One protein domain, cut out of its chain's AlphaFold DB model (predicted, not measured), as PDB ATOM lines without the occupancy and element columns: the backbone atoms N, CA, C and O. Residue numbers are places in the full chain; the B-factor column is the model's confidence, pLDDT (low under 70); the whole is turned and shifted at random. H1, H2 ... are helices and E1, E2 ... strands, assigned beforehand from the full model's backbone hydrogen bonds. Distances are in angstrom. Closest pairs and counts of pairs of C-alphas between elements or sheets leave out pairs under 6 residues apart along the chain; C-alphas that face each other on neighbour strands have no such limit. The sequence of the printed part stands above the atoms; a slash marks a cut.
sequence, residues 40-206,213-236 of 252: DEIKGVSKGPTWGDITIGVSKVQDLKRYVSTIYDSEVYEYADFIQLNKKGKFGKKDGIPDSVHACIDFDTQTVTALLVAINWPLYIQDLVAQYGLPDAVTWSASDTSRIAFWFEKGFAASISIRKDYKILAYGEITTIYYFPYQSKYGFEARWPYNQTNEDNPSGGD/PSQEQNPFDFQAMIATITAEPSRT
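What this domain is: This is residues 40 to 206 and 213 to 236 of the 252 residues of an uncharacterized protein of Anaerolineae bacterium (UniProt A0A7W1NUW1). A single twisted sheet of eight strands is made of two four-strand halves joined side by side at E4 and E8, with H1 packed over one half and H2 over the other on the same face. H3 packs across H2 on its far side, off the sheet. The printed part has 191 residues, in the order H1 E1 E2 E3 E4 H2 E5 E6 E7 E8 H3; the sheet runs E1 E2 E3 E4 E8 E7 E6 E5, all antiparallel. The class is mixed, helices and strands, with under half of the residues in named elements. The whole is compact, with a radius of gyration of the C-alphas of 17.2 A and spans of 49 by 43 by 38 A.

Where its parts are: Begin in the sheet: E1 is residues 74 to 78, E2 82 to 87, E3 100 to 106, 19.9 A long, and E4 111 to 118, 20.4 A long. E4 bends by 58 degrees at residue 114. Next look at E8, residues 173 to 179, 17.6 A, then E7, 156 to 161, E6, 146 to 151, and E5, 137 to 140. Find C-alpha 61 at (-30.067, -34.297, -5.061); from there H1 runs 15.8 A to residue 71. H2 is residues 125 to 132. H3, residues 222 to 231, runs 14.0 A to C-alpha 231 at (-43.071, -31.021, 35.610).

How they stand to each other: E1 E2 E3 E4 form a meander, each strand the antiparallel neighbour of the one before, and so do E5 E6 E7 E8. Look for N 75 and O 86, 2.8 A, between E1 and E2; N 85 and O 101, 2.8 A, between E2 and E3; and N 102 and O 116, 2.9 A, between E3 and E4. The two meanders are neighbours through E4 and E8, antiparallel at 176 degrees, with N 117 and O 177 at 2.8 A. Beyond, N 157 and O 178 are 2.9 A apart in the hairpin E7 and E8, N 158 and O 149 2.9 A in E6 and E7, and N 139 and O 148 2.9 A in E5 and E6. E1 and E5 are the edge strands. H1 and H2 are on the same face, giving two layers, helices on one face of a sheet. The closest C-alphas of H1 and E4 are those of Val 61 and Val 112, 6.0 A apart. H2 lies over E7 at a height over the sheet of 9.7 A, along the strands at 2 degrees on the local plane; their closest C-alphas, of Ile 125 and Ile 160, are 7.1 A apart. H3 is not on the sheet; it touches H2, with the closest C-alphas, of Gln 126 and Met 225, 6.5 A apart, and is only just about perpendicular to it at 71 degrees. H1 and H2 are apart. Every O i to N i+4 pair is within hydrogen-bond range in H2 and H3, and 6 of 7 in H1.

The domain as a whole: The C-alphas farthest apart, of Asp 108 and Lys 167, are 50.6 A apart. Residues 207 to 212 are not printed, and C-alphas 206 and 213 are 20.0 A apart across this cut, within the link from E8 to H3. The links E2 to E3 and E7 to E8 are long. Mean pLDDT of the printed part is 84.0; under 70 are residues 43 to 45, 92, 163 to 171, 202 to 206, 213 to 217 and 233 to 236.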
ATOM      1  N   ASP A  40     -18.351 -42.567   1.703       84.00
ATOM      2  CA  ASP A  40     -17.932 -43.945   1.405       84.00
ATOM      3  C   ASP A  40     -18.349 -44.977   2.473       84.00
ATOM      4  O   ASP A  40     -18.429 -46.181   2.202       84.00
ATOM      5  N   GLU A  41     -18.616 -44.537   3.709       81.56
ATOM      6  CA  GLU A  41     -19.000 -45.422   4.815       81.56
ATOM      7  C   GLU A  41     -20.515 -45.594   4.961       81.56
ATOM      8  O   GLU A  41     -20.982 -46.502   5.662       81.56
ATOM      9  N   ILE A  42     -21.303 -44.764   4.275       80.81
ATOM     10  CA  ILE A  42     -22.761 -44.804   4.340       80.81
ATOM     11  C   ILE A  42     -23.265 -45.885   3.385       80.81
ATOM     12  O   ILE A  42     -23.498 -45.667   2.199       80.81
ATOM     13  N   LYS A  43     -23.432 -47.099   3.920       67.25
ATOM     14  CA  LYS A  43     -23.908 -48.251   3.149       67.25
ATOM     15  C   LYS A  43     -25.431 -48.363   3.175       67.25
ATOM     16  O   LYS A  43     -26.031 -48.563   4.229       67.25
ATOM     17  N   GLY A  44     -26.028 -48.372   1.984       66.31
ATOM     18  CA  GLY A  44     -27.442 -48.679   1.769       66.31
ATOM     19  C   GLY A  44     -28.384 -47.477   1.880       66.31
ATOM     20  O   GLY A  44     -28.061 -46.442   2.450       66.31
ATOM     21  N   VAL A  45     -29.585 -47.642   1.320       64.19
ATOM     22  CA  VAL A  45     -30.633 -46.609   1.217       64.19
ATOM     23  C   VAL A  45     -31.865 -46.977   2.050       64.19
ATOM     24  O   VAL A  45     -32.989 -47.018   1.550       64.19
ATOM     25  N   SER A  46     -31.680 -47.303   3.335       84.00
ATOM     26  CA  SER A  46     -32.849 -47.433   4.212       84.00
ATOM     27  C   SER A  46     -33.510 -46.060   4.381       84.00
ATOM     28  O   SER A  46     -32.842 -45.027   4.443       84.00
ATOM     29  N   LYS A  47     -34.844 -46.035   4.428       90.75
ATOM     30  CA  LYS A  47     -35.577 -44.788   4.657       90.75
ATOM     31  C   LYS A  47     -35.215 -44.245   6.041       90.75
ATOM     32  O   LYS A  47     -35.426 -44.930   7.041       90.75
ATOM     33  N   GLY A  48     -34.678 -43.033   6.077       92.50
ATOM     34  CA  GLY A  48     -34.366 -42.301   7.299       92.50
ATOM     35  C   GLY A  48     -35.406 -41.218   7.619       92.50
ATOM     36  O   GLY A  48     -36.520 -41.238   7.079       92.50
ATOM     37  N   PRO A  49     -35.062 -40.279   8.514       94.19
ATOM     38  CA  PRO A  49     -35.912 -39.151   8.860       94.19
ATOM     39  C   PRO A  49     -36.008 -38.134   7.719       94.19
ATOM     40  O   PRO A  49     -35.321 -38.214   6.696       94.19
ATOM     41  N   THR A  50     -36.878 -37.153   7.936       94.88
ATOM     42  CA  THR A  50     -37.123 -36.053   7.009       94.88
ATOM     43  C   THR A  50     -36.649 -34.735   7.620       94.88
ATOM     44  O   THR A  50     -36.994 -34.413   8.757       94.88
ATOM     45  N   TRP A  51     -35.895 -33.957   6.847       93.62
ATOM     46  CA  TRP A  51     -35.578 -32.556   7.099       93.62
ATOM     47  C   TRP A  51     -36.276 -31.702   6.036       93.62
ATOM     48  O   TRP A  51     -35.892 -31.729   4.867       93.62
ATOM     49  N   GLY A  52     -37.333 -30.980   6.414       91.44
ATOM     50  CA  GLY A  52     -38.131 -30.261   5.420       91.44
ATOM     51  C   GLY A  52     -38.846 -31.195   4.466       91.44
ATOM     52  O   GLY A  52     -39.598 -32.062   4.899       91.44
ATOM     53  N   ASP A  53     -38.560 -31.033   3.178       93.50
ATOM     54  CA  ASP A  53     -39.056 -31.915   2.119       93.50
ATOM     55  C   ASP A  53     -38.055 -33.034   1.774       93.50
ATOM     56  O   ASP A  53     -38.278 -33.836   0.863       93.50
ATOM     57  N   ILE A  54     -36.926 -33.105   2.491       97.12
ATOM     58  CA  ILE A  54     -35.818 -34.012   2.189       97.12
ATOM     59  C   ILE A  54     -35.864 -35.215   3.113       97.12
ATOM     60  O   ILE A  54     -35.562 -35.124   4.297       97.12
ATOM     61  N   THR A  55     -36.236 -36.364   2.558       96.62
ATOM     62  CA  THR A  55     -36.256 -37.649   3.259       96.62
ATOM     63  C   THR A  55     -35.014 -38.453   2.903       96.62
ATOM     64  O   THR A  55     -34.793 -38.779   1.734       96.62
ATOM     65  N   ILE A  56     -34.225 -38.808   3.916       95.75
ATOM     66  CA  ILE A  56     -32.991 -39.578   3.739       95.75
ATOM     67  C   ILE A  56     -33.291 -40.963   3.149       95.75
ATOM     68  O   ILE A  56     -34.233 -41.641   3.570       95.75
ATOM     69  N   GLY A  57     -32.499 -41.373   2.157       94.06
ATOM     70  CA  GLY A  57     -32.667 -42.629   1.422       94.06
ATOM     71  C   GLY A  57     -33.809 -42.616   0.398       94.06
ATOM     72  O   GLY A  57     -34.085 -43.648  -0.207       94.06
ATOM     73  N   VAL A  58     -34.485 -41.477   0.194       95.62
ATOM     74  CA  VAL A  58     -35.623 -41.350  -0.737       95.62
ATOM     75  C   VAL A  58     -35.458 -40.157  -1.678       95.62
ATOM     76  O   VAL A  58     -35.537 -40.323  -2.896       95.62
ATOM     77  N   SER A  59     -35.241 -38.961  -1.128       97.38
ATOM     78  CA  SER A  59     -35.141 -37.723  -1.906       97.38
ATOM     79  C   SER A  59     -33.898 -37.716  -2.792       97.38
ATOM     80  O   SER A  59     -32.857 -38.276  -2.439       97.38
ATOM     81  N   LYS A  60     -33.995 -37.061  -3.949       97.31
ATOM     82  CA  LYS A  60     -32.876 -36.907  -4.884       97.31
ATOM     83  C   LYS A  60     -32.117 -35.610  -4.630       97.31
ATOM     84  O   LYS A  60     -32.658 -34.662  -4.063       97.31
ATOM     85  N   VAL A  61     -30.884 -35.525  -5.130       96.75
ATOM     86  CA  VAL A  61     -30.067 -34.297  -5.061       96.75
ATOM     87  C   VAL A  61     -30.802 -33.063  -5.613       96.75
ATOM     88  O   VAL A  61     -30.665 -31.961  -5.087       96.75
ATOM     89  N   GLN A  62     -31.641 -33.238  -6.639       97.56
ATOM     90  CA  GLN A  62     -32.432 -32.146  -7.216       97.56
ATOM     91  C   GLN A  62     -33.543 -31.659  -6.281       97.56
ATOM     92  O   GLN A  62     -33.840 -30.464  -6.259       97.56
ATOM     93  N   ASP A  63     -34.129 -32.555  -5.483       97.94
ATOM     94  CA  ASP A  63     -35.107 -32.175  -4.463       97.94
ATOM     95  C   ASP A  63     -34.423 -31.359  -3.365       97.94
ATOM     96  O   ASP A  63     -34.944 -30.319  -2.974       97.94
ATOM     97  N   LEU A  64     -33.214 -31.765  -2.950       97.62
ATOM     98  CA  LEU A  64     -32.398 -31.021  -1.988       97.62
ATOM     99  C   LEU A  64     -32.080 -29.608  -2.485       97.62
ATOM    100  O   LEU A  64     -32.350 -28.640  -1.775       97.62
ATOM    101  N   LYS A  65     -31.565 -29.476  -3.713       97.56
ATOM    102  CA  LYS A  65     -31.276 -28.169  -4.328       97.56
ATOM    103  C   LYS A  65     -32.523 -27.286  -4.377       97.56
ATOM    104  O   LYS A  65     -32.463 -26.121  -3.985       97.56
ATOM    105  N   ARG A  66     -33.660 -27.845  -4.815       97.12
ATOM    106  CA  ARG A  66     -34.938 -27.124  -4.869       97.12
ATOM    107  C   ARG A  66     -35.356 -26.662  -3.480       97.12
ATOM    108  O   ARG A  66     -35.618 -25.478  -3.314       97.12
ATOM    109  N   TYR A  67     -35.384 -27.557  -2.497       96.56
ATOM    110  CA  TYR A  67     -35.807 -27.231  -1.140       96.56
ATOM    111  C   TYR A  67     -34.928 -26.139  -0.523       96.56
ATOM    112  O   TYR A  67     -35.445 -25.110  -0.095       96.56
ATOM    113  N   VAL A  68     -33.600 -26.290  -0.577       95.25
ATOM    114  CA  VAL A  68     -32.652 -25.299  -0.042       95.25
ATOM    115  C   VAL A  68     -32.827 -23.935  -0.710       95.25
ATOM    116  O   VAL A  68     -32.843 -22.924  -0.011       95.25
ATOM    117  N   SER A  69     -33.071 -23.893  -2.025       94.75
ATOM    118  CA  SER A  69     -33.336 -22.636  -2.743       94.75
ATOM    119  C   SER A  69     -34.612 -21.910  -2.295       94.75
ATOM    120  O   SER A  69     -34.736 -20.711  -2.519       94.75
ATOM    121  N   THR A  70     -35.553 -22.603  -1.639       94.19
ATOM    122  CA  THR A  70     -36.738 -21.958  -1.041       94.19
ATOM    123  C   THR A  70     -36.443 -21.298   0.308       94.19
ATOM    124  O   THR A  70     -37.219 -20.460   0.761       94.19
ATOM    125  N   ILE A  71     -35.329 -21.670   0.948       91.62
ATOM    126  CA  ILE A  71     -34.905 -21.151   2.251       91.62
ATOM    127  C   ILE A  71     -33.905 -20.006   2.061       91.62
ATOM    128  O   ILE A  71     -34.016 -18.975   2.724       91.62
ATOM    129  N   TYR A  72     -32.916 -20.180   1.178       91.31
ATOM    130  CA  TYR A  72     -31.884 -19.177   0.919       91.31
ATOM    131  C   TYR A  72     -31.175 -19.359  -0.428       91.31
ATOM    132  O   TYR A  72     -31.072 -20.458  -0.974       91.31
ATOM    133  N   ASP A  73     -30.590 -18.264  -0.917       93.12
ATOM    134  CA  ASP A  73     -29.657 -18.299  -2.040       93.12
ATOM    135  C   ASP A  73     -28.344 -18.965  -1.619       93.12
ATOM    136  O   ASP A  73     -27.688 -18.518  -0.674       93.12
ATOM    137  N   SER A  74     -27.933 -20.010  -2.340       93.62
ATOM    138  CA  SER A  74     -26.752 -20.809  -2.003       93.62
ATOM    139  C   SER A  74     -25.605 -20.675  -3.009       93.62
ATOM    140  O   SER A  74     -25.801 -20.431  -4.205       93.62
ATOM    141  N   GLU A  75     -24.377 -20.813  -2.513       95.12
ATOM    142  CA  GLU A  75     -23.221 -21.263  -3.290       95.12
ATOM    143  C   GLU A  75     -23.183 -22.788  -3.252       95.12
ATOM    144  O   GLU A  75     -23.309 -23.379  -2.178       95.12
ATOM    145  N   VAL A  76     -23.031 -23.416  -4.417       95.62
ATOM    146  CA  VAL A  76     -23.118 -24.872  -4.563       95.62
ATOM    147  C   VAL A  76     -21.756 -25.427  -4.955       95.62
ATOM    148  O   VAL A  76     -21.207 -25.047  -5.989       95.62
ATOM    149  N   TYR A  77     -21.250 -26.351  -4.144       93.44
ATOM    150  CA  TYR A  77     -20.044 -27.130  -4.400       93.44
ATOM    151  C   TYR A  77     -20.466 -28.590  -4.558       93.44
ATOM    152  O   TYR A  77     -20.986 -29.189  -3.621       93.44
ATOM    153  N   GLU A  78     -20.309 -29.146  -5.757       93.44
ATOM    154  CA  GLU A  78     -20.828 -30.470  -6.110       93.44
ATOM    155  C   GLU A  78     -19.707 -31.371  -6.622       93.44
ATOM    156  O   GLU A  78     -18.924 -30.988  -7.494       93.44
ATOM    157  N   TYR A  79     -19.663 -32.575  -6.064       91.06
ATOM    158  CA  TYR A  79     -18.762 -33.667  -6.401       91.06
ATOM    159  C   TYR A  79     -19.602 -34.903  -6.761       91.06
ATOM    160  O   TYR A  79     -20.830 -34.839  -6.801       91.06
ATOM    161  N   ALA A  80     -18.953 -36.027  -7.067       88.50
ATOM    162  CA  ALA A  80     -19.646 -37.229  -7.537       88.50
ATOM    163  C   ALA A  80     -20.646 -37.791  -6.503       88.50
ATOM    164  O   ALA A  80     -21.757 -38.180  -6.858       88.50
ATOM    165  N   ASP A  81     -20.248 -37.809  -5.237       90.44
ATOM    166  CA  ASP A  81     -20.923 -38.450  -4.106       90.44
ATOM    167  C   ASP A  81     -21.248 -37.465  -2.970       90.44
ATOM    168  O   ASP A  81     -21.767 -37.856  -1.925       90.44
ATOM    169  N   PHE A  82     -20.963 -36.177  -3.167       93.69
ATOM    170  CA  PHE A  82     -21.098 -35.150  -2.142       93.69
ATOM    171  C   PHE A  82     -21.576 -33.825  -2.730       93.69
ATOM    172  O   PHE A  82     -21.139 -33.396  -3.800       93.69
ATOM    173  N   ILE A  83     -22.443 -33.135  -1.994       95.12
ATOM    174  CA  ILE A  83     -22.837 -31.759  -2.286       95.12
ATOM    175  C   ILE A  83     -22.802 -30.910  -1.022       95.12
ATOM    176  O   ILE A  83     -23.267 -31.323   0.036       95.12
ATOM    177  N   GLN A  84     -22.320 -29.683  -1.163       95.25
ATOM    178  CA  GLN A  84     -22.356 -28.653  -0.139       95.25
ATOM    179  C   GLN A  84     -23.074 -27.416  -0.679       95.25
ATOM    180  O   GLN A  84     -22.726 -26.878  -1.732       95.25
ATOM    181  N   LEU A  85     -24.084 -26.962   0.060       95.50
ATOM    182  CA  LEU A  85     -24.855 -25.752  -0.206       95.50
ATOM    183  C   LEU A  85     -24.609 -24.764   0.936       95.50
ATOM    184  O   LEU A  85     -25.068 -24.986   2.054       95.50
ATOM    185  N   ASN A  86     -23.887 -23.680   0.661       93.56
ATOM    186  CA  ASN A  86     -23.557 -22.650   1.647       93.56
ATOM    187  C   ASN A  86     -24.431 -21.417   1.430       93.56
ATOM    188  O   ASN A  86     -24.571 -20.953   0.298       93.56
ATOM    189  N   LYS A  87     -25.000 -20.852   2.496       92.25
ATOM    190  CA  LYS A  87     -25.784 -19.614   2.433       92.25
ATOM    191  C   LYS A  87     -24.923 -18.460   1.915       92.25
ATOM    192  O   LYS A  87     -23.861 -18.174   2.461       92.25
ATOM    193  N   LYS A  88     -25.387 -17.760   0.875       90.88
ATOM    194  CA  LYS A  88     -24.718 -16.550   0.378       90.88
ATOM    195  C   LYS A  88     -24.832 -15.414   1.393       90.88
ATOM    196  O   LYS A  88     -25.908 -15.133   1.920       90.88
ATOM    197  N   GLY A  89     -23.733 -14.691   1.605       84.50
ATOM    198  CA  GLY A  89     -23.699 -13.491   2.444       84.50
ATOM    199  C   GLY A  89     -23.070 -13.720   3.821       84.50
ATOM    200  O   GLY A  89     -22.015 -14.333   3.932       84.50
ATOM    201  N   LYS A  90     -23.657 -13.130   4.872       72.00
ATOM    202  CA  LYS A  90     -23.082 -13.163   6.230       72.00
ATOM    203  C   LYS A  90     -23.483 -14.443   6.974       72.00
ATOM    204  O   LYS A  90     -24.654 -14.591   7.319       72.00
ATOM    205  N   PHE A  91     -22.497 -15.285   7.278       75.12
ATOM    206  CA  PHE A  91     -22.611 -16.432   8.189       75.12
ATOM    207  C   PHE A  91     -22.826 -15.993   9.648       75.12
ATOM    208  O   PHE A  91     -22.493 -14.862  10.020       75.12
ATOM    209  N   GLY A  92     -23.383 -16.875  10.486       68.75
ATOM    210  CA  GLY A  92     -23.487 -16.665  11.938       68.75
ATOM    211  C   GLY A  92     -24.570 -15.679  12.395       68.75
ATOM    212  O   GLY A  92     -24.640 -15.327  13.574       68.75
ATOM    213  N   LYS A  93     -25.442 -15.215  11.489       75.56
ATOM    214  CA  LYS A  93     -26.638 -14.455  11.874       75.56
ATOM    215  C   LYS A  93     -27.716 -15.405  12.404       75.56
ATOM    216  O   LYS A  93     -28.283 -16.151  11.622       75.56
ATOM    217  N   LYS A  94     -28.071 -15.284  13.689       77.50
ATOM    218  CA  LYS A  94     -29.122 -16.094  14.332       77.50
ATOM    219  C   LYS A  94     -30.538 -15.791  13.809       77.50
ATOM    220  O   LYS A  94     -31.321 -15.146  14.501       77.50
ATOM    221  N   ASP A  95     -30.847 -16.188  12.577       81.06
ATOM    222  CA  ASP A  95     -32.078 -15.845  11.851       81.06
ATOM    223  C   ASP A  95     -32.992 -17.039  11.538       81.06
ATOM    224  O   ASP A  95     -33.995 -16.865  10.850       81.06
ATOM    225  N   GLY A  96     -32.695 -18.231  12.070       82.81
ATOM    226  CA  GLY A  96     -33.520 -19.423  11.828       82.81
ATOM    227  C   GLY A  96     -33.203 -20.137  10.517       82.81
ATOM    228  O   GLY A  96     -33.821 -21.155  10.222       82.81
ATOM    229  N   ILE A  97     -32.249 -19.629   9.737       86.62
ATOM    230  CA  ILE A  97     -31.850 -20.212   8.460       86.62
ATOM    231  C   ILE A  97     -30.498 -20.912   8.644       86.62
ATOM    232  O   ILE A  97     -29.570 -20.274   9.141       86.62
ATOM    233  N   PRO A  98     -30.348 -22.186   8.232       91.12
ATOM    234  CA  PRO A  98     -29.061 -22.874   8.276       91.12
ATOM    235  C   PRO A  98     -27.961 -22.117   7.526       91.12
ATOM    236  O   PRO A  98     -28.208 -21.555   6.457       91.12
ATOM    237  N   ASP A  99     -26.738 -22.142   8.055       90.94
ATOM    238  CA  ASP A  99     -25.581 -21.526   7.388       90.94
ATOM    239  C   ASP A  99     -25.076 -22.369   6.212       90.94
ATOM    240  O   ASP A  99     -24.647 -21.834   5.188       90.94
ATOM    241  N   SER A 100     -25.155 -23.690   6.348       92.81
ATOM    242  CA  SER A 100     -24.783 -24.634   5.304       92.81
ATOM    243  C   SER A 100     -25.533 -25.952   5.445       92.81
ATOM    244  O   SER A 100     -26.005 -26.332   6.522       92.81
ATOM    245  N   VAL A 101     -25.659 -26.642   4.316       95.44
ATOM    246  CA  VAL A 101     -26.219 -27.986   4.213       95.44
ATOM    247  C   VAL A 101     -25.271 -28.833   3.382       95.44
ATOM    248  O   VAL A 101     -24.995 -28.499   2.232       95.44
ATOM    249  N   HIS A 102     -24.747 -29.908   3.962       95.62
ATOM    250  CA  HIS A 102     -23.894 -30.867   3.261       95.62
ATOM    251  C   HIS A 102     -24.661 -32.178   3.112       95.62
ATOM    252  O   HIS A 102     -25.421 -32.545   4.008       95.62
ATOM    253  N   ALA A 103     -24.482 -32.895   2.009       95.75
ATOM    254  CA  ALA A 103     -25.173 -34.152   1.774       95.75
ATOM    255  C   ALA A 103     -24.276 -35.170   1.082       95.75
ATOM    256  O   ALA A 103     -23.574 -34.831   0.131       95.75
ATOM    257  N   CYS A 104     -24.375 -36.422   1.523       94.94
ATOM    258  CA  CYS A 104     -23.869 -37.557   0.764       94.94
ATOM    259  C   CYS A 104     -24.917 -38.017  -0.244       94.94
ATOM    260  O   CYS A 104     -26.121 -38.019   0.042       94.94
ATOM    261  N   ILE A 105     -24.444 -38.400  -1.422       94.19
ATOM    262  CA  ILE A 105     -25.250 -38.766  -2.576       94.19
ATOM    263  C   ILE A 105     -24.807 -40.146  -3.050       94.19
ATOM    264  O   ILE A 105     -23.636 -40.383  -3.323       94.19
ATOM    265  N   ASP A 106     -25.764 -41.053  -3.196       92.62
ATOM    266  CA  ASP A 106     -25.541 -42.297  -3.922       92.62
ATOM    267  C   ASP A 106     -25.301 -41.977  -5.406       92.62
ATOM    268  O   ASP A 106     -26.196 -41.451  -6.071       92.62
ATOM    269  N   PHE A 107     -24.099 -42.260  -5.914       89.25
ATOM    270  CA  PHE A 107     -23.666 -41.854  -7.257       89.25
ATOM    271  C   PHE A 107     -24.611 -42.347  -8.362       89.25
ATOM    272  O   PHE A 107     -25.018 -41.568  -9.229       89.25
ATOM    273  N   ASP A 108     -25.015 -43.616  -8.299       90.81
ATOM    274  CA  ASP A 108     -25.816 -44.257  -9.342       90.81
ATOM    275  C   ASP A 108     -27.255 -43.735  -9.364       90.81
ATOM    276  O   ASP A 108     -27.838 -43.488 -10.422       90.81
ATOM    277  N   THR A 109     -27.855 -43.566  -8.186       92.94
ATOM    278  CA  THR A 109     -29.275 -43.222  -8.063       92.94
ATOM    279  C   THR A 109     -29.524 -41.747  -7.783       92.94
ATOM    280  O   THR A 109     -30.686 -41.324  -7.809       92.94
ATOM    281  N   GLN A 110     -28.479 -40.971  -7.500       94.81
ATOM    282  CA  GLN A 110     -28.531 -39.564  -7.093       94.81
ATOM    283  C   GLN A 110     -29.386 -39.331  -5.833       94.81
ATOM    284  O   GLN A 110     -29.986 -38.266  -5.654       94.81
ATOM    285  N   THR A 111     -29.503 -40.352  -4.980       96.06
ATOM    286  CA  THR A 111     -30.299 -40.321  -3.744       96.06
ATOM    287  C   THR A 111     -29.496 -39.689  -2.618       96.06
ATOM    288  O   THR A 111     -28.338 -40.040  -2.433       96.06
ATOM    289  N   VAL A 112     -30.111 -38.810  -1.828       96.38
ATOM    290  CA  VAL A 112     -29.493 -38.254  -0.618       96.38
ATOM    291  C   VAL A 112     -29.452 -39.331   0.467       96.38
ATOM    292  O   VAL A 112     -30.500 -39.756   0.963       96.38
ATOM    293  N   THR A 113     -28.257 -39.786   0.834       95.06
ATOM    294  CA  THR A 113     -28.042 -40.885   1.793       95.06
ATOM    295  C   THR A 113     -27.728 -40.399   3.198       95.06
ATOM    296  O   THR A 113     -28.029 -41.101   4.156       95.06
ATOM    297  N   ALA A 114     -27.195 -39.190   3.347       95.44
ATOM    298  CA  ALA A 114     -27.049 -38.517   4.630       95.44
ATOM    299  C   ALA A 114     -27.039 -37.004   4.434       95.44
ATOM    300  O   ALA A 114     -26.774 -36.512   3.337       95.44
ATOM    301  N   LEU A 115     -27.309 -36.277   5.511       95.44
ATOM    302  CA  LEU A 115     -27.353 -34.825   5.525       95.44
ATOM    303  C   LEU A 115     -26.699 -34.288   6.797       95.44
ATOM    304  O   LEU A 115     -26.890 -34.840   7.876       95.44
ATOM    305  N   LEU A 116     -25.990 -33.178   6.673       94.75
ATOM    306  CA  LEU A 116     -25.479 -32.349   7.754       94.75
ATOM    307  C   LEU A 116     -26.101 -30.968   7.574       94.75
ATOM    308  O   LEU A 116     -25.991 -30.374   6.505       94.75
ATOM    309  N   VAL A 117     -26.754 -30.457   8.613       94.50
ATOM    310  CA  VAL A 117     -27.375 -29.129   8.621       94.50
ATOM    311  C   VAL A 117     -26.728 -28.288   9.714       94.50
ATOM    312  O   VAL A 117     -26.886 -28.588  10.901       94.50
ATOM    313  N   ALA A 118     -26.006 -27.236   9.322       92.44
ATOM    314  CA  ALA A 118     -25.386 -26.295  10.248       92.44
ATOM    315  C   ALA A 118     -26.442 -25.327  10.796       92.44
ATOM    316  O   ALA A 118     -27.007 -24.508  10.067       92.44
ATOM    317  N   ILE A 119     -26.727 -25.444  12.090       89.00
ATOM    318  CA  ILE A 119     -27.804 -24.728  12.767       89.00
ATOM    319  C   ILE A 119     -27.319 -23.333  13.143       89.00
ATOM    320  O   ILE A 119     -26.289 -23.171  13.791       89.00
ATOM    321  N   ASN A 120     -28.095 -22.320  12.764       85.00
ATOM    322  CA  ASN A 120     -27.801 -20.925  13.077       85.00
ATOM    323  C   ASN A 120     -28.997 -20.247  13.759       85.00
ATOM    324  O   ASN A 120     -29.436 -19.157  13.401       85.00
ATOM    325  N   TRP A 121     -29.594 -20.923  14.734       84.56
ATOM    326  CA  TRP A 121     -30.598 -20.350  15.629       84.56
ATOM    327  C   TRP A 121     -30.484 -20.985  17.011       84.56
ATOM    328  O   TRP A 121     -29.858 -22.036  17.139       84.56
ATOM    329  N   PRO A 122     -31.050 -20.362  18.060       83.19
ATOM    330  CA  PRO A 122     -31.048 -20.951  19.390       83.19
ATOM    331  C   PRO A 122     -31.833 -22.271  19.388       83.19
ATOM    332  O   PRO A 122     -33.060 -22.264  19.337       83.19
ATOM    333  N   LEU A 123     -31.106 -23.382  19.425       86.31
ATOM    334  CA  LEU A 123     -31.618 -24.733  19.600       86.31
ATOM    335  C   LEU A 123     -30.746 -25.415  20.648       86.31
ATOM    336  O   LEU A 123     -29.522 -25.297  20.606       86.31
ATOM    337  N   TYR A 124     -31.360 -26.118  21.587       87.88
ATOM    338  CA  TYR A 124     -30.672 -26.701  22.729       87.88
ATOM    339  C   TYR A 124     -30.989 -28.184  22.877       87.88
ATOM    340  O   TYR A 124     -31.997 -28.694  22.388       87.88
ATOM    341  N   ILE A 125     -30.122 -28.892  23.599       89.06
ATOM    342  CA  ILE A 125     -30.266 -30.331  23.818       89.06
ATOM    343  C   ILE A 125     -31.595 -30.710  24.482       89.06
ATOM    344  O   ILE A 125     -32.188 -31.714  24.091       89.06
ATOM    345  N   GLN A 126     -32.122 -29.904  25.413       86.44
ATOM    346  CA  GLN A 126     -33.429 -30.187  26.013       86.44
ATOM    347  C   GLN A 126     -34.572 -30.157  24.992       86.44
ATOM    348  O   GLN A 126     -35.548 -30.881  25.166       86.44
ATOM    349  N   ASP A 127     -34.440 -29.376  23.915       87.44
ATOM    350  CA  ASP A 127     -35.461 -29.282  22.873       87.44
ATOM    351  C   ASP A 127     -35.521 -30.591  22.079       87.44
ATOM    352  O   ASP A 127     -36.598 -31.136  21.835       87.44
ATOM    353  N   LEU A 128     -34.350 -31.157  21.763       90.75
ATOM    354  CA  LEU A 128     -34.252 -32.467  21.121       90.75
ATOM    355  C   LEU A 128     -34.704 -33.592  22.058       90.75
ATOM    356  O   LEU A 128     -35.405 -34.499  21.618       90.75
ATOM    357  N   VAL A 129     -34.366 -33.524  23.348       90.38
ATOM    358  CA  VAL A 129     -34.797 -34.517  24.346       90.38
ATOM    359  C   VAL A 129     -36.314 -34.488  24.542       90.38
ATOM    360  O   VAL A 129     -36.941 -35.543  24.611       90.38
ATOM    361  N   ALA A 130     -36.924 -33.304  24.577       87.56
ATOM    362  CA  ALA A 130     -38.374 -33.161  24.650       87.56
ATOM    363  C   ALA A 130     -39.072 -33.758  23.418       87.56
ATOM    364  O   ALA A 130     -40.120 -34.390  23.543       87.56
ATOM    365  N   GLN A 131     -38.491 -33.570  22.231       87.56
ATOM    366  CA  GLN A 131     -39.087 -34.012  20.973       87.56
ATOM    367  C   GLN A 131     -38.858 -35.502  20.676       87.56
ATOM    368  O   GLN A 131     -39.746 -36.169  20.141       87.56
ATOM    369  N   TYR A 132     -37.678 -36.028  20.997       89.81
ATOM    370  CA  TYR A 132     -37.228 -37.349  20.551       89.81
ATOM    371  C   TYR A 132     -36.940 -38.331  21.690       89.81
ATOM    372  O   TYR A 132     -36.725 -39.515  21.424       89.81
ATOM    373  N   GLY A 133     -36.994 -37.879  22.943       91.31
ATOM    374  CA  GLY A 133     -36.640 -38.664  24.120       91.31
ATOM    375  C   GLY A 133     -35.135 -38.682  24.387       91.31
ATOM    376  O   GLY A 133     -34.371 -37.878  23.855       91.31
ATOM    377  N   LEU A 134     -34.701 -39.613  25.235       92.31
ATOM    378  CA  LEU A 134     -33.290 -39.778  25.590       92.31
ATOM    379  C   LEU A 134     -32.461 -40.227  24.376       92.31
ATOM    380  O   LEU A 134     -32.941 -41.075  23.620       92.31
ATOM    381  N   PRO A 135     -31.233 -39.707  24.195       93.56
ATOM    382  CA  PRO A 135     -30.323 -40.248  23.194       93.56
ATOM    383  C   PRO A 135     -29.895 -41.675  23.561       93.56
ATOM    384  O   PRO A 135     -29.762 -42.014  24.737       93.56
ATOM    385  N   ASP A 136     -29.642 -42.493  22.543       93.69
ATOM    386  CA  ASP A 136     -29.127 -43.857  22.676       93.69
ATOM    387  C   ASP A 136     -27.654 -43.869  23.116       93.69
ATOM    388  O   ASP A 136     -27.227 -44.762  23.846       93.69
ATOM    389  N   ALA A 137     -26.876 -42.875  22.674       91.19
ATOM    390  CA  ALA A 137     -25.466 -42.718  23.013       91.19
ATOM    391  C   ALA A 137     -25.055 -41.240  23.020       91.19
ATOM    392  O   ALA A 137     -25.600 -40.426  22.270       91.19
ATOM    393  N   VAL A 138     -24.054 -40.909  23.839       90.00
ATOM    394  CA  VAL A 138     -23.371 -39.609  23.839       90.00
ATOM    395  C   VAL A 138     -21.870 -39.848  23.861       90.00
ATOM    396  O   VAL A 138     -21.391 -40.686  24.620       90.00
ATOM    397  N   THR A 139     -21.138 -39.114  23.034       87.62
ATOM    398  CA  THR A 139     -19.688 -39.268  22.879       87.62
ATOM    399  C   THR A 139     -19.007 -37.924  22.614       87.62
ATOM    400  O   THR A 139     -19.665 -36.875  22.542       87.62
ATOM    401  N   TRP A 140     -17.686 -37.943  22.464       83.31
ATOM    402  CA  TRP A 140     -16.899 -36.760  22.166       83.31
ATOM    403  C   TRP A 140     -16.926 -36.409  20.682       83.31
ATOM    404  O   TRP A 140     -16.861 -37.252  19.788       83.31
ATOM    405  N   SER A 141     -16.994 -35.106  20.438       80.81
ATOM    406  CA  SER A 141     -16.697 -34.527  19.131       80.81
ATOM    407  C   SER A 141     -15.175 -34.428  18.911       80.81
ATOM    408  O   SER A 141     -14.392 -34.914  19.724       80.81
ATOM    409  N   ALA A 142     -14.735 -33.718  17.871       77.06
ATOM    410  CA  ALA A 142     -13.331 -33.335  17.684       77.06
ATOM    411  C   ALA A 142     -12.811 -32.284  18.695       77.06
ATOM    412  O   ALA A 142     -11.613 -32.014  18.718       77.06
ATOM    413  N   SER A 143     -13.682 -31.691  19.521       76.88
ATOM    414  CA  SER A 143     -13.334 -30.689  20.542       76.88
ATOM    415  C   SER A 143     -13.780 -31.115  21.947       76.88
ATOM    416  O   SER A 143     -14.831 -31.742  22.122       76.88
ATOM    417  N   ASP A 144     -12.993 -30.739  22.958       75.56
ATOM    418  CA  ASP A 144     -13.249 -30.994  24.382       75.56
ATOM    419  C   ASP A 144     -14.489 -30.232  24.892       75.56
ATOM    420  O   ASP A 144     -15.161 -30.645  25.847       75.56
ATOM    421  N   THR A 145     -14.856 -29.145  24.210       78.75
ATOM    422  CA  THR A 145     -16.040 -28.334  24.507       78.75
ATOM    423  C   THR A 145     -17.294 -28.774  23.762       78.75
ATOM    424  O   THR A 145     -18.303 -28.075  23.834       78.75
ATOM    425  N   SER A 146     -17.271 -29.889  23.035       83.25
ATOM    426  CA  SER A 146     -18.465 -30.377  22.347       83.25
ATOM    427  C   SER A 146     -18.678 -31.879  22.471       83.25
ATOM    428  O   SER A 146     -17.755 -32.675  22.664       83.25
ATOM    429  N   ARG A 147     -19.949 -32.259  22.406       87.69
ATOM    430  CA  ARG A 147     -20.436 -33.638  22.458       87.69
ATOM    431  C   ARG A 147     -21.279 -33.933  21.247       87.69
ATOM    432  O   ARG A 147     -21.750 -33.021  20.576       87.69
ATOM    433  N   ILE A 148     -21.499 -35.212  21.010       91.25
ATOM    434  CA  ILE A 148     -22.398 -35.684  19.972       91.25
ATOM    435  C   ILE A 148     -23.373 -36.657  20.614       91.25
ATOM    436  O   ILE A 148     -22.945 -37.605  21.269       91.25
ATOM    437  N   ALA A 149     -24.668 -36.398  20.457       93.25
ATOM    438  CA  ALA A 149     -25.736 -37.276  20.923       93.25
ATOM    439  C   ALA A 149     -26.411 -37.967  19.736       93.25
ATOM    440  O   ALA A 149     -26.641 -37.327  18.707       93.25
ATOM    441  N   PHE A 150     -26.740 -39.249  19.886       94.06
ATOM    442  CA  PHE A 150     -27.306 -40.092  18.831       94.06
ATOM    443  C   PHE A 150     -28.701 -40.589  19.195       94.06
ATOM    444  O   PHE A 150     -28.923 -41.045  20.312       94.06
ATOM    445  N   TRP A 151     -29.608 -40.578  18.220       95.62
ATOM    446  CA  TRP A 151     -30.904 -41.256  18.261       95.62
ATOM    447  C   TRP A 151     -30.984 -42.185  17.043       95.62
ATOM    448  O   TRP A 151     -31.558 -41.835  16.007       95.62
ATOM    449  N   PHE A 152     -30.368 -43.366  17.133       92.81
ATOM    450  CA  PHE A 152     -30.134 -44.262  15.992       92.81
ATOM    451  C   PHE A 152     -31.432 -44.702  15.324       92.81
ATOM    452  O   PHE A 152     -31.565 -44.612  14.102       92.81
ATOM    453  N   GLU A 153     -32.430 -45.090  16.120       91.56
ATOM    454  CA  GLU A 153     -33.729 -45.518  15.591       91.56
ATOM    455  C   GLU A 153     -34.528 -44.358  14.978       91.56
ATOM    456  O   GLU A 153     -35.461 -44.584  14.207       91.56
ATOM    457  N   LYS A 154     -34.171 -43.111  15.307       93.88
ATOM    458  CA  LYS A 154     -34.715 -41.902  14.674       93.88
ATOM    459  C   LYS A 154     -33.886 -41.450  13.469       93.88
ATOM    460  O   LYS A 154     -34.341 -40.577  12.736       93.88
ATOM    461  N   GLY A 155     -32.710 -42.042  13.255       93.19
ATOM    462  CA  GLY A 155     -31.802 -41.743  12.151       93.19
ATOM    463  C   GLY A 155     -31.194 -40.345  12.218       93.19
ATOM    464  O   GLY A 155     -30.998 -39.723  11.177       93.19
ATOM    465  N   PHE A 156     -30.942 -39.805  13.415       93.50
ATOM    466  CA  PHE A 156     -30.247 -38.523  13.528       93.50
ATOM    467  C   PHE A 156     -29.267 -38.464  14.706       93.50
ATOM    468  O   PHE A 156     -29.354 -39.230  15.668       93.50
ATOM    469  N   ALA A 157     -28.321 -37.534  14.609       94.69
ATOM    470  CA  ALA A 157     -27.391 -37.160  15.665       94.69
ATOM    471  C   ALA A 157     -27.260 -35.637  15.722       94.69
ATOM    472  O   ALA A 157     -27.577 -34.943  14.756       94.69
ATOM    473  N   ALA A 158     -26.784 -35.107  16.842       94.31
ATOM    474  CA  ALA A 158     -26.605 -33.671  17.016       94.31
ATOM    475  C   ALA A 158     -25.256 -33.354  17.657       94.31
ATOM    476  O   ALA A 158     -24.886 -33.978  18.651       94.31
ATOM    477  N   SER A 159     -24.554 -32.363  17.104       92.56
ATOM    478  CA  SER A 159     -23.363 -31.769  17.713       92.56
ATOM    479  C   SER A 159     -23.778 -30.685  18.700       92.56
ATOM    480  O   SER A 159     -24.501 -29.746  18.355       92.56
ATOM    481  N   ILE A 160     -23.301 -30.820  19.930       90.69
ATOM    482  CA  ILE A 160     -23.706 -30.040  21.090       90.69
ATOM    483  C   ILE A 160     -22.490 -29.278  21.609       90.69
ATOM    484  O   ILE A 160     -21.535 -29.883  22.095       90.69
ATOM    485  N   SER A 161     -22.532 -27.954  21.539       87.12
ATOM    486  CA  SER A 161     -21.527 -27.067  22.118       87.12
ATOM    487  C   SER A 161     -21.831 -26.790  23.588       87.12
ATOM    488  O   SER A 161     -22.947 -26.413  23.954       87.12
ATOM    489  N   ILE A 162     -20.827 -26.961  24.443       80.56
ATOM    490  CA  ILE A 162     -20.898 -26.707  25.881       80.56
ATOM    491  C   ILE A 162     -20.304 -25.319  26.140       80.56
ATOM    492  O   ILE A 162     -19.084 -25.134  26.137       80.56
ATOM    493  N   ARG A 163     -21.160 -24.314  26.353       64.44
ATOM    494  CA  ARG A 163     -20.714 -22.929  26.575       64.44
ATOM    495  C   ARG A 163     -20.312 -22.700  28.038       64.44
ATOM    496  O   ARG A 163     -21.117 -22.869  28.948       64.44
ATOM    497  N   LYS A 164     -19.046 -22.310  28.248       54.59
ATOM    498  CA  LYS A 164     -18.377 -22.163  29.563       54.59
ATOM    499  C   LYS A 164     -18.827 -20.932  30.373       54.59
ATOM    500  O   LYS A 164     -18.602 -20.871  31.578       54.59
ATOM    501  N   ASP A 165     -19.416 -19.931  29.724       52.06
ATOM    502  CA  ASP A 165     -19.648 -18.579  30.250       52.06
ATOM    503  C   ASP A 165     -21.036 -18.361  30.877       52.06
ATOM    504  O   ASP A 165     -21.218 -17.444  31.682       52.06
ATOM    505  N   TYR A 166     -22.006 -19.234  30.607       44.72
ATOM    506  CA  TYR A 166     -23.360 -19.102  31.144       44.72
ATOM    507  C   TYR A 166     -23.518 -19.895  32.444       44.72
ATOM    508  O   TYR A 166     -24.141 -20.951  32.482       44.72
ATOM    509  N   LYS A 167     -23.020 -19.325  33.552       42.72
ATOM    510  CA  LYS A 167     -23.186 -19.850  34.930       42.72
ATOM    511  C   LYS A 167     -24.641 -20.111  35.360       42.72
ATOM    512  O   LYS A 167     -24.860 -20.611  36.457       42.72
ATOM    513  N   ILE A 168     -25.625 -19.730  34.545       41.28
ATOM    514  CA  ILE A 168     -27.045 -19.797  34.886       41.28
ATOM    515  C   ILE A 168     -27.779 -20.906  34.117       41.28
ATOM    516  O   ILE A 168     -28.844 -21.291  34.575       41.28
ATOM    517  N   LEU A 169     -27.248 -21.492  33.032       42.78
ATOM    518  CA  LEU A 169     -28.001 -22.493  32.259       42.78
ATOM    519  C   LEU A 169     -27.110 -23.564  31.603       42.78
ATOM    520  O   LEU A 169     -26.414 -23.316  30.622       42.78
ATOM    521  N   ALA A 170     -27.212 -24.776  32.143       51.16
ATOM    522  CA  ALA A 170     -26.626 -26.037  31.696       51.16
ATOM    523  C   ALA A 170     -27.239 -26.578  30.382       51.16
ATOM    524  O   ALA A 170     -27.658 -27.734  30.315       51.16
ATOM    525  N   TYR A 171     -27.332 -25.755  29.338       65.81
ATOM    526  CA  TYR A 171     -27.972 -26.146  28.081       65.81
ATOM    527  C   TYR A 171     -26.945 -26.187  26.959       65.81
ATOM    528  O   TYR A 171     -26.462 -25.157  26.495       65.81
ATOM    529  N   GLY A 172     -26.590 -27.400  26.544       82.44
ATOM    530  CA  GLY A 172     -25.763 -27.603  25.365       82.44
ATOM    531  C   GLY A 172     -26.465 -27.054  24.119       82.44
ATOM    532  O   GLY A 172     -27.582 -27.474  23.813       82.44
ATOM    533  N   GLU A 173     -25.829 -26.104  23.431       87.38
ATOM    534  CA  GLU A 173     -26.348 -25.473  22.208       87.38
ATOM    535  C   GLU A 173     -26.094 -26.399  21.018       87.38
ATOM    536  O   GLU A 173     -24.971 -26.858  20.800       87.38
ATOM    537  N   ILE A 174     -27.133 -26.688  20.241       90.44
ATOM    538  CA  ILE A 174     -27.024 -27.502  19.036       90.44
ATOM    539  C   ILE A 174     -26.410 -26.652  17.930       90.44
ATOM    540  O   ILE A 174     -26.968 -25.640  17.520       90.44
ATOM    541  N   THR A 175     -25.261 -27.092  17.433       90.19
ATOM    542  CA  THR A 175     -24.535 -26.419  16.344       90.19
ATOM    543  C   THR A 175     -24.785 -27.085  14.999       90.19
ATOM    544  O   THR A 175     -24.730 -26.449  13.949       90.19
ATOM    545  N   THR A 176     -25.067 -28.385  15.005       92.00
ATOM    546  CA  THR A 176     -25.237 -29.168  13.784       92.00
ATOM    547  C   THR A 176     -26.162 -30.340  14.051       92.00
ATOM    548  O   THR A 176     -26.074 -30.965  15.110       92.00
ATOM    549  N   ILE A 177     -27.027 -30.650  13.087       94.44
ATOM    550  CA  ILE A 177     -27.831 -31.874  13.084       94.44
ATOM    551  C   ILE A 177     -27.429 -32.715  11.883       94.44
ATOM    552  O   ILE A 177     -27.299 -32.213  10.768       94.44
ATOM    553  N   TYR A 178     -27.263 -34.003  12.129       94.62
ATOM    554  CA  TYR A 178     -26.936 -35.003  11.134       94.62
ATOM    555  C   TYR A 178     -28.131 -35.914  10.954       94.62
ATOM    556  O   TYR A 178     -28.631 -36.457  11.934       94.62
ATOM    557  N   TYR A 179     -28.557 -36.111   9.717       95.19
ATOM    558  CA  TYR A 179     -29.607 -37.045   9.350       95.19
ATOM    559  C   TYR A 179     -28.992 -38.184   8.556       95.19
ATOM    560  O   TYR A 179     -28.209 -37.965   7.632       95.19
ATOM    561  N   PHE A 180     -29.356 -39.405   8.910       93.19
ATOM    562  CA  PHE A 180     -28.808 -40.615   8.328       93.19
ATOM    563  C   PHE A 180     -29.882 -41.698   8.179       93.19
ATOM    564  O   PHE A 180     -30.969 -41.573   8.751       93.19
ATOM    565  N   PRO A 181     -29.630 -42.745   7.374       91.69
ATOM    566  CA  PRO A 181     -30.596 -43.814   7.158       91.69
ATOM    567  C   PRO A 181     -30.995 -44.460   8.489       91.69
ATOM    568  O   PRO A 181     -30.239 -44.406   9.457       91.69
ATOM    569  N   TYR A 182     -32.167 -45.096   8.559       90.31
ATOM    570  CA  TYR A 182     -32.554 -45.823   9.770       90.31
ATOM    571  C   TYR A 182     -31.480 -46.845  10.159       90.31
ATOM    572  O   TYR A 182     -31.023 -47.636   9.324       90.31
ATOM    573  N   GLN A 183     -31.142 -46.864  11.447       88.00
ATOM    574  CA  GLN A 183     -30.175 -47.781  12.023       88.00
ATOM    575  C   GLN A 183     -30.685 -48.344  13.351       88.00
ATOM    576  O   GLN A 183     -31.271 -47.639  14.166       88.00
ATOM    577  N   SER A 184     -30.432 -49.632  13.594       87.94
ATOM    578  CA  SER A 184     -30.692 -50.227  14.907       87.94
ATOM    579  C   SER A 184     -29.759 -49.625  15.961       87.94
ATOM    580  O   SER A 184     -28.610 -49.318  15.652       87.94
ATOM    581  N   LYS A 185     -30.211 -49.541  17.212       88.81
ATOM    582  CA  LYS A 185     -29.360 -49.211  18.365       88.81
ATOM    583  C   LYS A 185     -28.503 -50.376  18.879       88.81
ATOM    584  O   LYS A 185     -27.850 -50.240  19.900       88.81
ATOM    585  N   TYR A 186     -28.535 -51.545  18.241       89.50
ATOM    586  CA  TYR A 186     -27.671 -52.668  18.611       89.50
ATOM    587  C   TYR A 186     -26.455 -52.727  17.681       89.50
ATOM    588  O   TYR A 186     -26.609 -52.662  16.458       89.50
ATOM    589  N   GLY A 187     -25.246 -52.836  18.242       85.44
ATOM    590  CA  GLY A 187     -23.999 -52.884  17.469       85.44
ATOM    591  C   GLY A 187     -23.758 -51.614  16.648       85.44
ATOM    592  O   GLY A 187     -23.380 -51.701  15.477       85.44
ATOM    593  N   PHE A 188     -24.109 -50.445  17.189       86.56
ATOM    594  CA  PHE A 188     -23.884 -49.155  16.525       86.56
ATOM    595  C   PHE A 188     -22.415 -48.732  16.580       86.56
ATOM    596  O   PHE A 188     -21.976 -47.955  15.744       86.56
ATOM    597  N   GLU A 189     -21.655 -49.279  17.524       87.25
ATOM    598  CA  GLU A 189     -20.287 -48.895  17.851       87.25
ATOM    599  C   GLU A 189     -19.351 -49.037  16.643       87.25
ATOM    600  O   GLU A 189     -18.485 -48.202  16.410       87.25
ATOM    601  N   ALA A 190     -19.581 -50.057  15.812       84.75
ATOM    602  CA  ALA A 190     -18.802 -50.325  14.605       84.75
ATOM    603  C   ALA A 190     -19.380 -49.684  13.325       84.75
ATOM    604  O   ALA A 190     -18.940 -50.021  12.224       84.75
ATOM    605  N   ARG A 191     -20.401 -48.820  13.430       84.88
ATOM    606  CA  ARG A 191     -21.128 -48.258  12.281       84.88
ATOM    607  C   ARG A 191     -21.094 -46.735  12.263       84.88
ATOM    608  O   ARG A 191     -21.138 -46.079  13.302       84.88
ATOM    609  N   TRP A 192     -21.093 -46.184  11.054       86.19
ATOM    610  CA  TRP A 192     -21.250 -44.751  10.835       86.19
ATOM    611  C   TRP A 192     -22.646 -44.283  11.279       86.19
ATOM    612  O   TRP A 192     -23.612 -44.990  10.978       86.19
ATOM    613  N   PRO A 193     -22.800 -43.117  11.945       87.31
ATOM    614  CA  PRO A 193     -21.757 -42.120  12.234       87.31
ATOM    615  C   PRO A 193     -20.946 -42.334  13.519       87.31
ATOM    616  O   PRO A 193     -19.990 -41.597  13.750       87.31
ATOM    617  N   TYR A 194     -21.301 -43.299  14.371       87.75
ATOM    618  CA  TYR A 194     -20.687 -43.425  15.699       87.75
ATOM    619  C   TYR A 194     -19.206 -43.823  15.648       87.75
ATOM    620  O   TYR A 194     -18.396 -43.233  16.359       87.75
ATOM    621  N   ASN A 195     -18.837 -44.760  14.769       84.31
ATOM    622  CA  ASN A 195     -17.453 -45.230  14.587       84.31
ATOM    623  C   ASN A 195     -16.465 -44.143  14.114       84.31
ATOM    624  O   ASN A 195     -15.268 -44.402  14.052       84.31
ATOM    625  N   GLN A 196     -16.959 -42.951  13.762       84.12
ATOM    626  CA  GLN A 196     -16.153 -41.787  13.388       84.12
ATOM    627  C   GLN A 196     -16.014 -40.771  14.527       84.12
ATOM    628  O   GLN A 196     -15.516 -39.670  14.306       84.12
ATOM    629  N   THR A 197     -16.482 -41.086  15.734       81.00
ATOM    630  CA  THR A 197     -16.354 -40.205  16.901       81.00
ATOM    631  C   THR A 197     -15.139 -40.535  17.752       81.00
ATOM    632  O   THR A 197     -14.539 -41.599  17.621       81.00
ATOM    633  N   ASN A 198     -14.770 -39.610  18.639       78.00
ATOM    634  CA  ASN A 198     -13.738 -39.879  19.629       78.00
ATOM    635  C   ASN A 198     -14.364 -40.602  20.827       78.00
ATOM    636  O   ASN A 198     -15.308 -40.095  21.432       78.00
ATOM    637  N   GLU A 199     -13.826 -41.763  21.190       72.88
ATOM    638  CA  GLU A 199     -14.229 -42.469  22.416       72.88
ATOM    639  C   GLU A 199     -13.694 -41.761  23.672       72.88
ATOM    640  O   GLU A 199     -14.348 -41.737  24.721       72.88
ATOM    641  N   ASP A 200     -12.533 -41.117  23.532       72.62
ATOM    642  CA  ASP A 200     -11.842 -40.379  24.583       72.62
ATOM    643  C   ASP A 200     -11.951 -38.862  24.381       72.62
ATOM    644  O   ASP A 200     -12.146 -38.364  23.271       72.62
ATOM    645  N   ASN A 201     -11.785 -38.103  25.467       72.56
ATOM    646  CA  ASN A 201     -11.756 -36.646  25.390       72.56
ATOM    647  C   ASN A 201     -10.580 -36.187  24.500       72.56
ATOM    648  O   ASN A 201      -9.429 -36.474  24.858       72.56
ATOM    649  N   PRO A 202     -10.833 -35.450  23.395       69.12
ATOM    650  CA  PRO A 202      -9.802 -34.888  22.523       69.12
ATOM    651  C   PRO A 202      -9.007 -33.791  23.254       69.12
ATOM    652  O   PRO A 202      -9.196 -32.595  23.053       69.12
ATOM    653  N   SER A 203      -8.113 -34.194  24.151       63.72
ATOM    654  CA  SER A 203      -7.267 -33.304  24.943       63.72
ATOM    655  C   SER A 203      -5.944 -33.075  24.212       63.72
ATOM    656  O   SER A 203      -4.962 -33.793  24.385       63.72
ATOM    657  N   GLY A 204      -5.926 -32.064  23.344       49.81
ATOM    658  CA  GLY A 204      -4.718 -31.611  22.661       49.81
ATOM    659  C   GLY A 204      -3.933 -30.588  23.486       49.81
ATOM    660  O   GLY A 204      -4.138 -29.404  23.284       49.81
ATOM    661  N   GLY A 205      -3.020 -31.047  24.349       42.12
ATOM    662  CA  GLY A 205      -1.811 -30.310  24.771       42.12
ATOM    663  C   GLY A 205      -1.958 -29.097  25.712       42.12
ATOM    664  O   GLY A 205      -2.669 -28.150  25.420       42.12
ATOM    665  N   ASP A 206      -1.183 -29.150  26.803       42.22
ATOM    666  CA  ASP A 206      -0.776 -28.109  27.767       42.22
ATOM    667  C   ASP A 206      -1.865 -27.200  28.381       42.22
ATOM    668  O   ASP A 206      -2.437 -26.323  27.749       42.22
ATOM    669  N   PRO A 213     -16.969 -32.327  38.143       41.88
ATOM    670  CA  PRO A 213     -16.938 -33.792  38.058       41.88
ATOM    671  C   PRO A 213     -17.565 -34.241  36.723       41.88
ATOM    672  O   PRO A 213     -18.648 -33.792  36.391       41.88
ATOM    673  N   SER A 214     -16.964 -35.063  35.874       40.44
ATOM    674  CA  SER A 214     -15.772 -35.898  35.962       40.44
ATOM    675  C   SER A 214     -15.217 -36.080  34.534       40.44
ATOM    676  O   SER A 214     -15.680 -35.439  33.593       40.44
ATOM    677  N   GLN A 215     -14.286 -37.002  34.325       47.84
ATOM    678  CA  GLN A 215     -13.906 -37.531  33.006       47.84
ATOM    679  C   GLN A 215     -15.075 -38.243  32.263       47.84
ATOM    680  O   GLN A 215     -14.852 -39.096  31.410       47.84
ATOM    681  N   GLU A 216     -16.326 -37.928  32.599       54.88
ATOM    682  CA  GLU A 216     -17.552 -38.466  32.035       54.88
ATOM    683  C   GLU A 216     -17.692 -38.075  30.561       54.88
ATOM    684  O   GLU A 216     -17.695 -36.898  30.183       54.88
ATOM    685  N   GLN A 217     -17.875 -39.092  29.718       60.31
ATOM    686  CA  GLN A 217     -18.213 -38.928  28.302       60.31
ATOM    687  C   GLN A 217     -19.483 -38.075  28.114       60.31
ATOM    688  O   GLN A 217     -19.598 -37.345  27.130       60.31
ATOM    689  N   ASN A 218     -20.403 -38.094  29.085       70.25
ATOM    690  CA  ASN A 218     -21.674 -37.381  29.035       70.25
ATOM    691  C   ASN A 218     -21.827 -36.368  30.193       70.25
ATOM    692  O   ASN A 218     -22.097 -36.781  31.315       70.25
ATOM    693  N   PRO A 219     -21.745 -35.052  29.929       72.50
ATOM    694  CA  PRO A 219     -21.933 -34.014  30.943       72.50
ATOM    695  C   PRO A 219     -23.410 -33.651  31.193       72.50
ATOM    696  O   PRO A 219     -23.691 -32.699  31.922       72.50
ATOM    697  N   PHE A 220     -24.364 -34.337  30.554       80.25
ATOM    698  CA  PHE A 220     -25.787 -34.007  30.613       80.25
ATOM    699  C   PHE A 220     -26.555 -34.964  31.533       80.25
ATOM    700  O   PHE A 220     -26.612 -36.171  31.286       80.25
ATOM    701  N   ASP A 221     -27.242 -34.411  32.537       83.00
ATOM    702  CA  ASP A 221     -28.237 -35.148  33.325       83.00
ATOM    703  C   ASP A 221     -29.581 -35.177  32.584       83.00
ATOM    704  O   ASP A 221     -30.478 -34.356  32.802       83.00
ATOM    705  N   PHE A 222     -29.720 -36.130  31.662       84.38
ATOM    706  CA  PHE A 222     -30.944 -36.258  30.877       84.38
ATOM    707  C   PHE A 222     -32.167 -36.662  31.709       84.38
ATOM    708  O   PHE A 222     -33.292 -36.344  31.325       84.38
ATOM    709  N   GLN A 223     -31.977 -37.337  32.846       83.75
ATOM    710  CA  GLN A 223     -33.092 -37.696  33.724       83.75
ATOM    711  C   GLN A 223     -33.664 -36.446  34.391       83.75
ATOM    712  O   GLN A 223     -34.881 -36.246  34.380       83.75
ATOM    713  N   ALA A 224     -32.801 -35.553  34.880       82.69
ATOM    714  CA  ALA A 224     -33.223 -34.249  35.378       82.69
ATOM    715  C   ALA A 224     -33.878 -33.394  34.279       82.69
ATOM    716  O   ALA A 224     -34.883 -32.727  34.547       82.69
ATOM    717  N   MET A 225     -33.374 -33.442  33.038       83.50
ATOM    718  CA  MET A 225     -34.019 -32.767  31.900       83.50
ATOM    719  C   MET A 225     -35.448 -33.277  31.681       83.50
ATOM    720  O   MET A 225     -36.376 -32.470  31.642       83.50
ATOM    721  N   ILE A 226     -35.653 -34.596  31.604       82.25
ATOM    722  CA  ILE A 226     -36.985 -35.196  31.425       82.25
ATOM    723  C   ILE A 226     -37.913 -34.858  32.594       82.25
ATOM    724  O   ILE A 226     -39.074 -34.505  32.369       82.25
ATOM    725  N   ALA A 227     -37.416 -34.914  33.832       83.88
ATOM    726  CA  ALA A 227     -38.192 -34.544  35.012       83.88
ATOM    727  C   ALA A 227     -38.657 -33.081  34.943       83.88
ATOM    728  O   ALA A 227     -39.825 -32.793  35.205       83.88
ATOM    729  N   THR A 228     -37.775 -32.175  34.515       81.44
ATOM    730  CA  THR A 228     -38.087 -30.748  34.338       81.44
ATOM    731  C   THR A 228     -39.124 -30.529  33.234       81.44
ATOM    732  O   THR A 228     -40.119 -29.848  33.463       81.44
ATOM    733  N   ILE A 229     -38.943 -31.157  32.065       80.00
ATOM    734  CA  ILE A 229     -39.885 -31.078  30.931       80.00
ATOM    735  C   ILE A 229     -41.275 -31.588  31.342       80.00
ATOM    736  O   ILE A 229     -42.291 -30.977  31.018       80.00
ATOM    737  N   THR A 230     -41.324 -32.689  32.095       79.88
ATOM    738  CA  THR A 230     -42.580 -33.303  32.550       79.88
ATOM    739  C   THR A 230     -43.283 -32.450  33.609       79.88
ATOM    740  O   THR A 230     -44.509 -32.334  33.587       79.88
ATOM    741  N   ALA A 231     -42.529 -31.854  34.538       77.38
ATOM    742  CA  ALA A 231     -43.071 -31.021  35.610       77.38
ATOM    743  C   ALA A 231     -43.573 -29.657  35.111       77.38
ATOM    744  O   ALA A 231     -44.523 -29.109  35.670       77.38
ATOM    745  N   GLU A 232     -42.973 -29.122  34.046       77.62
ATOM    746  CA  GLU A 232     -43.325 -27.822  33.473       77.62
ATOM    747  C   GLU A 232     -43.611 -27.937  31.964       77.62
ATOM    748  O   GLU A 232     -42.835 -27.440  31.144       77.62
ATOM    749  N   PRO A 233     -44.757 -28.519  31.553       63.88
ATOM    750  CA  PRO A 233     -45.066 -28.731  30.138       63.88
ATOM    751  C   PRO A 233     -45.118 -27.435  29.320       63.88
ATOM    752  O   PRO A 233     -44.861 -27.461  28.122       63.88
ATOM    753  N   SER A 234     -45.406 -26.293  29.953       59.50
ATOM    754  CA  SER A 234     -45.374 -24.965  29.324       59.50
ATOM    755  C   SER A 234     -43.964 -24.481  28.962       59.50
ATOM    756  O   SER A 234     -43.835 -23.526  28.199       59.50
ATOM    757  N   ARG A 235     -42.916 -25.124  29.494       54.41
ATOM    758  CA  ARG A 235     -41.518 -24.954  29.081       54.41
ATOM    759  C   ARG A 235     -41.073 -25.986  28.052       54.41
ATOM    760  O   ARG A 235     -39.935 -25.905  27.599       54.41
ATOM    761  N   THR A 236     -41.947 -26.919  27.660       53.69
ATOM    762  CA  THR A 236     -41.706 -27.736  26.470       53.69
ATOM    763  C   THR A 236     -41.621 -26.767  25.297       53.69
ATOM    764  O   THR A 236     -42.597 -26.056  25.038       53.69
TER     765      THR A 236